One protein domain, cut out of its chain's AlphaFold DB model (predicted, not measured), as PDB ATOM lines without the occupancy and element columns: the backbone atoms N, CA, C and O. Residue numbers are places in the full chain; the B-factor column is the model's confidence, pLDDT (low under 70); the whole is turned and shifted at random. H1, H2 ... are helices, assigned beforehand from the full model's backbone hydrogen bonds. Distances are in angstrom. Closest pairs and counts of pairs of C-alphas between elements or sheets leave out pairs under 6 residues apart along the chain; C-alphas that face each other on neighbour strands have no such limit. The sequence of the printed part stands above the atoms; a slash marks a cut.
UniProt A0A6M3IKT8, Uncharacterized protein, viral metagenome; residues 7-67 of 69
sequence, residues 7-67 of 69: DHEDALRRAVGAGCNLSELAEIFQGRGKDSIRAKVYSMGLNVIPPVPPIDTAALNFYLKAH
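Overview. This is residues 7 to 67 of the 69 residues of an uncharacterized protein of viral metagenome (UniProt A0A6M3IKT8). What does the model look like at first sight? It is a small compact head of three short helices, H1, H2 and H3, with H2 and H3 nearly crosswise to each other and H1 close to both, and a long tail that ends in a lone helix, H4. Residues 53 to 67, of which 57 to 67 belong to H4, stick out from the head and touch no part of it. What are the class and size? The printed part has 61 residues with four named helices, H1 H2 H3 H4 along the chain, and no named strand: the class is all helix. The whole is only just loose, close to extended, with a radius of gyration of the C-alphas of 15.6 A and spans of 49 by 21 by 16 A, the length coming from the tail.

Arrangement. What is near the first of the two longest helices? H1, residues 7 to 17, and H2, residues 22 to 28, are close but not clearly touching, at a steep tilt of 44 degrees, opposite ways; their closest C-alphas, those of Ala 15 and Leu 25, are 7.3 A apart. H1 and H3, residues 34 to 43, are also close but not clearly touching, about perpendicular at 88 degrees; their closest C-alphas, those of Leu 12 and Val 41, are 7.4 A apart. Which helices touch? H2 and H3 touch, about perpendicular at 78 degrees; their closest C-alphas, those of Ala 26 and Lys 34, are 5.7 A apart. What of the last helix and the backbones? H4, residues 57 to 67, is apart from H1, H2 and H3. In H1, H2, H3 and H4 every O i to N i+4 pair is within hydrogen-bond range.

Along the chain. Where are the longest helices? H1 runs 15.4 A from C-alpha 7 at (152.341, 122.012, 253.079) to C-alpha 17. H4 runs 15.6 A from C-alpha 57 at (188.962, 119.493, 265.679) to C-alpha 67 at (201.721, 120.575, 256.853). How long are the others? H2 measures 9.8 A from C-alpha 22 to C-alpha 28, and H3 14.0 A from C-alpha 34 to C-alpha 43.

Size, cuts and confidence. How large is it? The two C-alphas farthest apart, those of Asp 7 and Ala 66, are 50.2 A apart; the body of 46 residues without the stretch that stands free spans 23 by 20 by 16 A. How are the helices linked? The links H1 to H2 and H2 to H3 are tight, the link H3 to H4, residues 44 to 56, is long, and the printed part has no cut. Where is confidence low? The mean pLDDT of the printed part is 82.0, and residues 50 to 55 are under 70.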
ATOM      1  N   ASP A   7     151.742 121.108 252.089       83.25
ATOM      2  CA  ASP A   7     152.341 122.012 253.079       83.25
ATOM      3  C   ASP A   7     153.612 121.420 253.722       83.25
ATOM      4  O   ASP A   7     154.640 122.083 253.865       83.25
ATOM      5  N   HIS A   8     153.602 120.111 254.000       85.81
ATOM      6  CA  HIS A   8     154.782 119.425 254.522       85.81
ATOM      7  C   HIS A   8     155.868 119.242 253.458       85.81
ATOM      8  O   HIS A   8     157.041 119.171 253.814       85.81
ATOM      9  N   GLU A   9     155.509 119.133 252.176       88.00
ATOM     10  CA  GLU A   9     156.486 119.021 251.085       88.00
ATOM     11  C   GLU A   9     157.236 120.340 250.865       88.00
ATOM     12  O   GLU A   9     158.455 120.320 250.677       88.00
ATOM     13  N   ASP A  10     156.537 121.477 250.954       88.81
ATOM     14  CA  ASP A  10     157.157 122.808 250.919       88.81
ATOM     15  C   ASP A  10     158.099 123.014 252.110       88.81
ATOM     16  O   ASP A  10     159.271 123.361 251.934       88.81
ATOM     17  N   ALA A  11     157.628 122.698 253.320       89.25
ATOM     18  CA  ALA A  11     158.441 122.773 254.529       89.25
ATOM     19  C   ALA A  11     159.695 121.884 254.435       89.25
ATOM     20  O   ALA A  11     160.788 122.302 254.818       89.25
ATOM     21  N   LEU A  12     159.573 120.688 253.850       88.75
ATOM     22  CA  LEU A  12     160.703 119.793 253.599       88.75
ATOM     23  C   LEU A  12     161.712 120.389 252.627       88.75
ATOM     24  O   LEU A  12     162.910 120.345 252.895       88.75
ATOM     25  N   ARG A  13     161.245 120.953 251.509       88.12
ATOM     26  CA  ARG A  13     162.113 121.631 250.539       88.12
ATOM     27  C   ARG A  13     162.897 122.758 251.189       88.12
ATOM     28  O   ARG A  13     164.103 122.854 250.978       88.12
ATOM     29  N   ARG A  14     162.224 123.575 251.996       88.56
ATOM     30  CA  ARG A  14     162.845 124.695 252.708       88.56
ATOM     31  C   ARG A  14     163.869 124.233 253.733       88.56
ATOM     32  O   ARG A  14     164.981 124.747 253.734       88.56
ATOM     33  N   ALA A  15     163.530 123.241 254.549       88.88
ATOM     34  CA  ALA A  15     164.433 122.716 255.565       88.88
ATOM     35  C   ALA A  15     165.658 122.023 254.944       88.88
ATOM     36  O   ALA A  15     166.784 122.249 255.376       88.88
ATOM     37  N   VAL A  16     165.475 121.248 253.868       87.06
ATOM     38  CA  VAL A  16     166.602 120.658 253.125       87.06
ATOM     39  C   VAL A  16     167.460 121.745 252.468       87.06
ATOM     40  O   VAL A  16     168.683 121.675 252.545       87.06
ATOM     41  N   GLY A  17     166.845 122.775 251.876       83.31
ATOM     42  CA  GLY A  17     167.554 123.926 251.302       83.31
ATOM     43  C   GLY A  17     168.319 124.762 252.334       83.31
ATOM     44  O   GLY A  17     169.354 125.334 252.004       83.31
ATOM     45  N   ALA A  18     167.856 124.787 253.586       85.44
ATOM     46  CA  ALA A  18     168.555 125.392 254.720       85.44
ATOM     47  C   ALA A  18     169.686 124.510 255.283       85.44
ATOM     48  O   ALA A  18     170.431 124.948 256.156       85.44
ATOM     49  N   GLY A  19     169.829 123.277 254.787       83.94
ATOM     50  CA  GLY A  19     170.851 122.333 255.225       83.94
ATOM     51  C   GLY A  19     170.482 121.504 256.456       83.94
ATOM     52  O   GLY A  19     171.368 120.908 257.068       83.94
ATOM     53  N   CYS A  20     169.198 121.422 256.819       85.44
ATOM     54  CA  CYS A  20     168.752 120.571 257.920       85.44
ATOM     55  C   CYS A  20     169.041 119.092 257.633       85.44
ATOM     56  O   CYS A  20     168.818 118.574 256.532       85.44
ATOM     57  N   ASN A  21     169.495 118.387 258.666       86.81
ATOM     58  CA  ASN A  21     169.720 116.946 258.612       86.81
ATOM     59  C   ASN A  21     168.438 116.165 258.966       86.81
ATOM     60  O   ASN A  21     167.453 116.714 259.457       86.81
ATOM     61  N   LEU A  22     168.448 114.845 258.750       85.94
ATOM     62  CA  LEU A  22     167.287 113.978 259.006       85.94
ATOM     63  C   LEU A  22     166.814 113.961 260.468       85.94
ATOM     64  O   LEU A  22     165.643 113.669 260.703       85.94
ATOM     65  N   SER A  23     167.696 114.214 261.442       85.38
ATOM     66  CA  SER A  23     167.288 114.294 262.848       85.38
ATOM     67  C   SER A  23     166.456 115.541 263.096       85.38
ATOM     68  O   SER A  23     165.356 115.408 263.616       85.38
ATOM     69  N   GLU A  24     166.911 116.700 262.622       88.31
ATOM     70  CA  GLU A  24     166.155 117.949 262.764       88.31
ATOM     71  C   GLU A  24     164.832 117.903 262.003       88.31
ATOM     72  O   GLU A  24     163.794 118.310 262.515       88.31
ATOM     73  N   LEU A  25     164.825 117.310 260.805       87.69
ATOM     74  CA  LEU A  25     163.580 117.085 260.071       87.69
ATOM     75  C   LEU A  25     162.608 116.194 260.862       87.69
ATOM     76  O   LEU A  25     161.407 116.435 260.830       87.69
ATOM     77  N   ALA A  26     163.089 115.177 261.579       88.44
ATOM     78  CA  ALA A  26     162.223 114.335 262.406       88.44
ATOM     79  C   ALA A  26     161.670 115.064 263.640       88.44
ATOM     80  O   ALA A  26     160.582 114.724 264.104       88.44
ATOM     81  N   GLU A  27     162.379 116.075 264.144       88.38
ATOM     82  CA  GLU A  27     161.891 116.953 265.212       88.38
ATOM     83  C   GLU A  27     160.834 117.940 264.701       88.38
ATOM     84  O   GLU A  27     159.832 118.164 265.379       88.38
ATOM     85  N   ILE A  28     161.013 118.470 263.486       86.69
ATOM     86  CA  ILE A  28     160.046 119.356 262.817       86.69
ATOM     87  C   ILE A  28     158.773 118.584 262.442       86.69
ATOM     88  O   ILE A  28     157.657 119.027 262.712       86.69
ATOM     89  N   PHE A  29     158.923 117.406 261.838       86.81
ATOM     90  CA  PHE A  29     157.817 116.556 261.400       86.81
ATOM     91  C   PHE A  29     157.500 115.483 262.446       86.81
ATOM     92  O   PHE A  29     157.640 114.282 262.185       86.81
ATOM     93  N   GLN A  30     157.045 115.912 263.628       79.19
ATOM     94  CA  GLN A  30     156.667 114.998 264.708       79.19
ATOM     95  C   GLN A  30     155.652 113.949 264.220       79.19
ATOM     96  O   GLN A  30     154.646 114.261 263.583       79.19
ATOM     97  N   GLY A  31     155.943 112.673 264.485       82.88
ATOM     98  CA  GLY A  31     155.142 111.538 264.006       82.88
ATOM     99  C   GLY A  31     155.577 110.963 262.651       82.88
ATOM    100  O   GLY A  31     154.995 109.975 262.195       82.88
ATOM    101  N   ARG A  32     156.619 111.510 262.006       83.50
ATOM    102  CA  ARG A  32     157.269 110.901 260.834       83.50
ATOM    103  C   ARG A  32     158.653 110.378 261.214       83.50
ATOM    104  O   ARG A  32     159.514 111.114 261.677       83.50
ATOM    105  N   GLY A  33     158.878 109.084 260.988       85.00
ATOM    106  CA  GLY A  33     160.197 108.481 261.181       85.00
ATOM    107  C   GLY A  33     161.220 109.006 260.170       85.00
ATOM    108  O   GLY A  33     160.863 109.334 259.033       85.00
ATOM    109  N   LYS A  34     162.500 109.020 260.562       87.81
ATOM    110  CA  LYS A  34     163.627 109.461 259.719       87.81
ATOM    111  C   LYS A  34     163.646 108.759 258.359       87.81
ATOM    112  O   LYS A  34     163.873 109.410 257.343       87.81
ATOM    113  N   ASP A  35     163.330 107.466 258.315       87.44
ATOM    114  CA  ASP A  35     163.248 106.690 257.073       87.44
ATOM    115  C   ASP A  35     162.122 107.166 256.148       87.44
ATOM    116  O   ASP A  35     162.306 107.258 254.936       87.44
ATOM    117  N   SER A  36     160.967 107.535 256.713       88.75
ATOM    118  CA  SER A  36     159.834 108.066 255.944       88.75
ATOM    119  C   SER A  36     160.158 109.436 255.352       88.75
ATOM    120  O   SER A  36     159.829 109.701 254.195       88.75
ATOM    121  N   ILE A  37     160.843 110.281 256.127       89.12
ATOM    122  CA  ILE A  37     161.336 111.589 255.687       89.12
ATOM    123  C   ILE A  37     162.365 111.398 254.573       89.12
ATOM    124  O   ILE A  37     162.208 111.968 253.498       89.12
ATOM    125  N   ARG A  38     163.368 110.535 254.777       87.88
ATOM    126  CA  ARG A  38     164.401 110.231 253.779       87.88
ATOM    127  C   ARG A  38     163.796 109.733 252.469       87.88
ATOM    128  O   ARG A  38     164.156 110.238 251.412       87.88
ATOM    129  N   ALA A  39     162.864 108.782 252.532       89.06
ATOM    130  CA  ALA A  39     162.182 108.266 251.350       89.06
ATOM    131  C   ALA A  39     161.426 109.376 250.603       89.06
ATOM    132  O   ALA A  39     161.470 109.434 249.375       89.06
ATOM    133  N   LYS A  40     160.778 110.294 251.334       88.94
ATOM    134  CA  LYS A  40     160.066 111.424 250.729       88.94
ATOM    135  C   LYS A  40     161.019 112.443 250.102       88.94
ATOM    136  O   LYS A  40     160.796 112.822 248.960       88.94
ATOM    137  N   VAL A  41     162.087 112.836 250.800       87.88
ATOM    138  CA  VAL A  41     163.165 113.706 250.285       87.88
ATOM    139  C   VAL A  41     163.691 113.162 248.957       87.88
ATOM    140  O   VAL A  41     163.718 113.880 247.960       87.88
ATOM    141  N   TYR A  42     164.024 111.869 248.929       86.56
ATOM    142  CA  TYR A  42     164.550 111.204 247.738       86.56
ATOM    143  C   TYR A  42     163.516 111.156 246.606       86.56
ATOM    144  O   TYR A  42     163.836 111.438 245.456       86.56
ATOM    145  N   SER A  43     162.249 110.879 246.937       87.56
ATOM    146  CA  SER A  43     161.136 110.911 245.981       87.56
ATOM    147  C   SER A  43     160.878 112.305 245.397       87.56
ATOM    148  O   SER A  43     160.268 112.397 244.336       87.56
ATOM    149  N   MET A  44     161.308 113.374 246.072       85.06
ATOM    150  CA  MET A  44     161.223 114.755 245.584       85.06
ATOM    151  C   MET A  44     162.462 115.186 244.783       85.06
ATOM    152  O   MET A  44     162.521 116.335 244.346       85.06
ATOM    153  N   GLY A  45     163.449 114.300 244.603       85.44
ATOM    154  CA  GLY A  45     164.723 114.621 243.954       85.44
ATOM    155  C   GLY A  45     165.630 115.522 244.795       85.44
ATOM    156  O   GLY A  45     166.542 116.146 244.260       85.44
ATOM    157  N   LEU A  46     165.374 115.621 246.101       84.00
ATOM    158  CA  LEU A  46     166.199 116.383 247.031       84.00
ATOM    159  C   LEU A  46     167.258 115.475 247.659       84.00
ATOM    160  O   LEU A  46     167.083 114.258 247.751       84.00
ATOM    161  N   ASN A  47     168.335 116.079 248.152       79.88
ATOM    162  CA  ASN A  47     169.344 115.378 248.931       79.88
ATOM    163  C   ASN A  47     169.499 116.064 250.286       79.88
ATOM    164  O   ASN A  47     169.745 117.264 250.350       79.88
ATOM    165  N   VAL A  48     169.330 115.306 251.365       75.00
ATOM    166  CA  VAL A  48     169.625 115.795 252.715       75.00
ATOM    167  C   VAL A  48     171.130 115.823 252.903       75.00
ATOM    168  O   VAL A  48     171.819 114.873 252.526       75.00
ATOM    169  N   ILE A  49     171.634 116.890 253.519       70.31
ATOM    170  CA  ILE A  49     173.029 116.920 253.943       70.31
ATOM    171  C   ILE A  49     173.192 115.767 254.948       70.31
ATOM    172  O   ILE A  49     172.440 115.712 255.932       70.31
ATOM    173  N   PRO A  50     174.091 114.792 254.699       59.66
ATOM    174  CA  PRO A  50     174.387 113.795 255.713       59.66
ATOM    175  C   PRO A  50     174.856 114.544 256.961       59.66
ATOM    176  O   PRO A  50     175.522 115.569 256.809       59.66
ATOM    177  N   PRO A  51     174.514 114.092 258.181       55.44
ATOM    178  CA  PRO A  51     175.074 114.707 259.374       55.44
ATOM    179  C   PRO A  51     176.588 114.725 259.186       55.44
ATOM    180  O   PRO A  51     177.204 113.666 259.045       55.44
ATOM    181  N   VAL A  52     177.159 115.926 259.065       58.19
ATOM    182  CA  VAL A  52     178.606 116.069 258.966       58.19
ATOM    183  C   VAL A  52     179.105 115.443 260.262       58.19
ATOM    184  O   VAL A  52     178.657 115.886 261.328       58.19
ATOM    185  N   PRO A  53     179.910 114.365 260.223       58.12
ATOM    186  CA  PRO A  53     180.482 113.859 261.457       58.12
ATOM    187  C   PRO A  53     181.179 115.048 262.123       58.12
ATOM    188  O   PRO A  53     181.754 115.865 261.392       58.12
ATOM    189  N   PRO A  54     181.081 115.208 263.457       60.62
ATOM    190  CA  PRO A  54     181.833 116.254 264.128       60.62
ATOM    191  C   PRO A  54     183.275 116.090 263.667       60.62
ATOM    192  O   PRO A  54     183.879 115.039 263.881       60.62
ATOM    193  N   ILE A  55     183.772 117.072 262.912       65.31
ATOM    194  CA  ILE A  55     185.165 117.063 262.499       65.31
ATOM    195  C   ILE A  55     185.904 117.127 263.817       65.31
ATOM    196  O   ILE A  55     185.750 118.102 264.555       65.31
ATOM    197  N   ASP A  56     186.613 116.053 264.148       73.19
ATOM    198  CA  ASP A  56     187.431 116.022 265.341       73.19
ATOM    199  C   ASP A  56     188.454 117.147 265.179       73.19
ATOM    200  O   ASP A  56     189.376 117.089 264.361       73.19
ATOM    201  N   THR A  57     188.196 118.262 265.861       75.88
ATOM    202  CA  THR A  57     188.962 119.493 265.679       75.88
ATOM    203  C   THR A  57     190.398 119.295 266.147       75.88
ATOM    204  O   THR A  57     191.288 120.000 265.674       75.88
ATOM    205  N   ALA A  58     190.651 118.304 267.011       76.12
ATOM    206  CA  ALA A  58     191.994 117.881 267.374       76.12
ATOM    207  C   ALA A  58     192.694 117.172 266.202       76.12
ATOM    208  O   ALA A  58     193.822 117.543 265.876       76.12
ATOM    209  N   ALA A  59     192.030 116.241 265.510       76.06
ATOM    210  CA  ALA A  59     192.563 115.597 264.308       76.06
ATOM    211  C   ALA A  59     192.817 116.599 263.167       76.06
ATOM    212  O   ALA A  59     193.859 116.539 262.512       76.06
ATOM    213  N   LEU A  60     191.910 117.561 262.963       79.00
ATOM    214  CA  LEU A  60     192.083 118.604 261.948       79.00
ATOM    215  C   LEU A  60     193.262 119.533 262.278       79.00
ATOM    216  O   LEU A  60     194.096 119.799 261.415       79.00
ATOM    217  N   ASN A  61     193.374 119.983 263.532       81.50
ATOM    218  CA  ASN A  61     194.494 120.818 263.975       81.50
ATOM    219  C   ASN A  61     195.833 120.077 263.919       81.50
ATOM    220  O   ASN A  61     196.852 120.687 263.604       81.50
ATOM    221  N   PHE A  62     195.845 118.773 264.213       81.25
ATOM    222  CA  PHE A  62     197.041 117.948 264.072       81.25
ATOM    223  C   PHE A  62     197.505 117.890 262.613       81.25
ATOM    224  O   PHE A  62     198.686 118.091 262.339       81.25
ATOM    225  N   TYR A  63     196.578 117.684 261.674       81.69
ATOM    226  CA  TYR A  63     196.895 117.637 260.247       81.69
ATOM    227  C   TYR A  63     197.397 118.988 259.720       81.69
ATOM    228  O   TYR A  63     198.401 119.038 259.019       81.69
ATOM    229  N   LEU A  64     196.753 120.094 260.106       84.31
ATOM    230  CA  LEU A  64     197.184 121.440 259.715       84.31
ATOM    231  C   LEU A  64     198.592 121.756 260.235       84.31
ATOM    232  O   LEU A  64     199.448 122.168 259.457       84.31
ATOM    233  N   LYS A  65     198.876 121.456 261.510       83.69
ATOM    234  CA  LYS A  65     200.221 121.633 262.081       83.69
ATOM    235  C   LYS A  65     201.293 120.774 261.412       83.69
ATOM    236  O   LYS A  65     202.448 121.177 261.392       83.69
ATOM    237  N   ALA A  66     200.943 119.596 260.901       83.31
ATOM    238  CA  ALA A  66     201.895 118.707 260.236       83.31
ATOM    239  C   ALA A  66     202.302 119.189 258.828       83.31
ATOM    240  O   ALA A  66     203.303 118.713 258.297       83.31
ATOM    241  N   HIS A  67     201.537 120.108 258.230       77.88
ATOM    242  CA  HIS A  67     201.721 120.575 256.853       77.88
ATOM    243  C   HIS A  67     202.041 122.077 256.731       77.88
ATOM    244  O   HIS A  67     202.270 122.546 255.618       77.88
TER     245      HIS A  67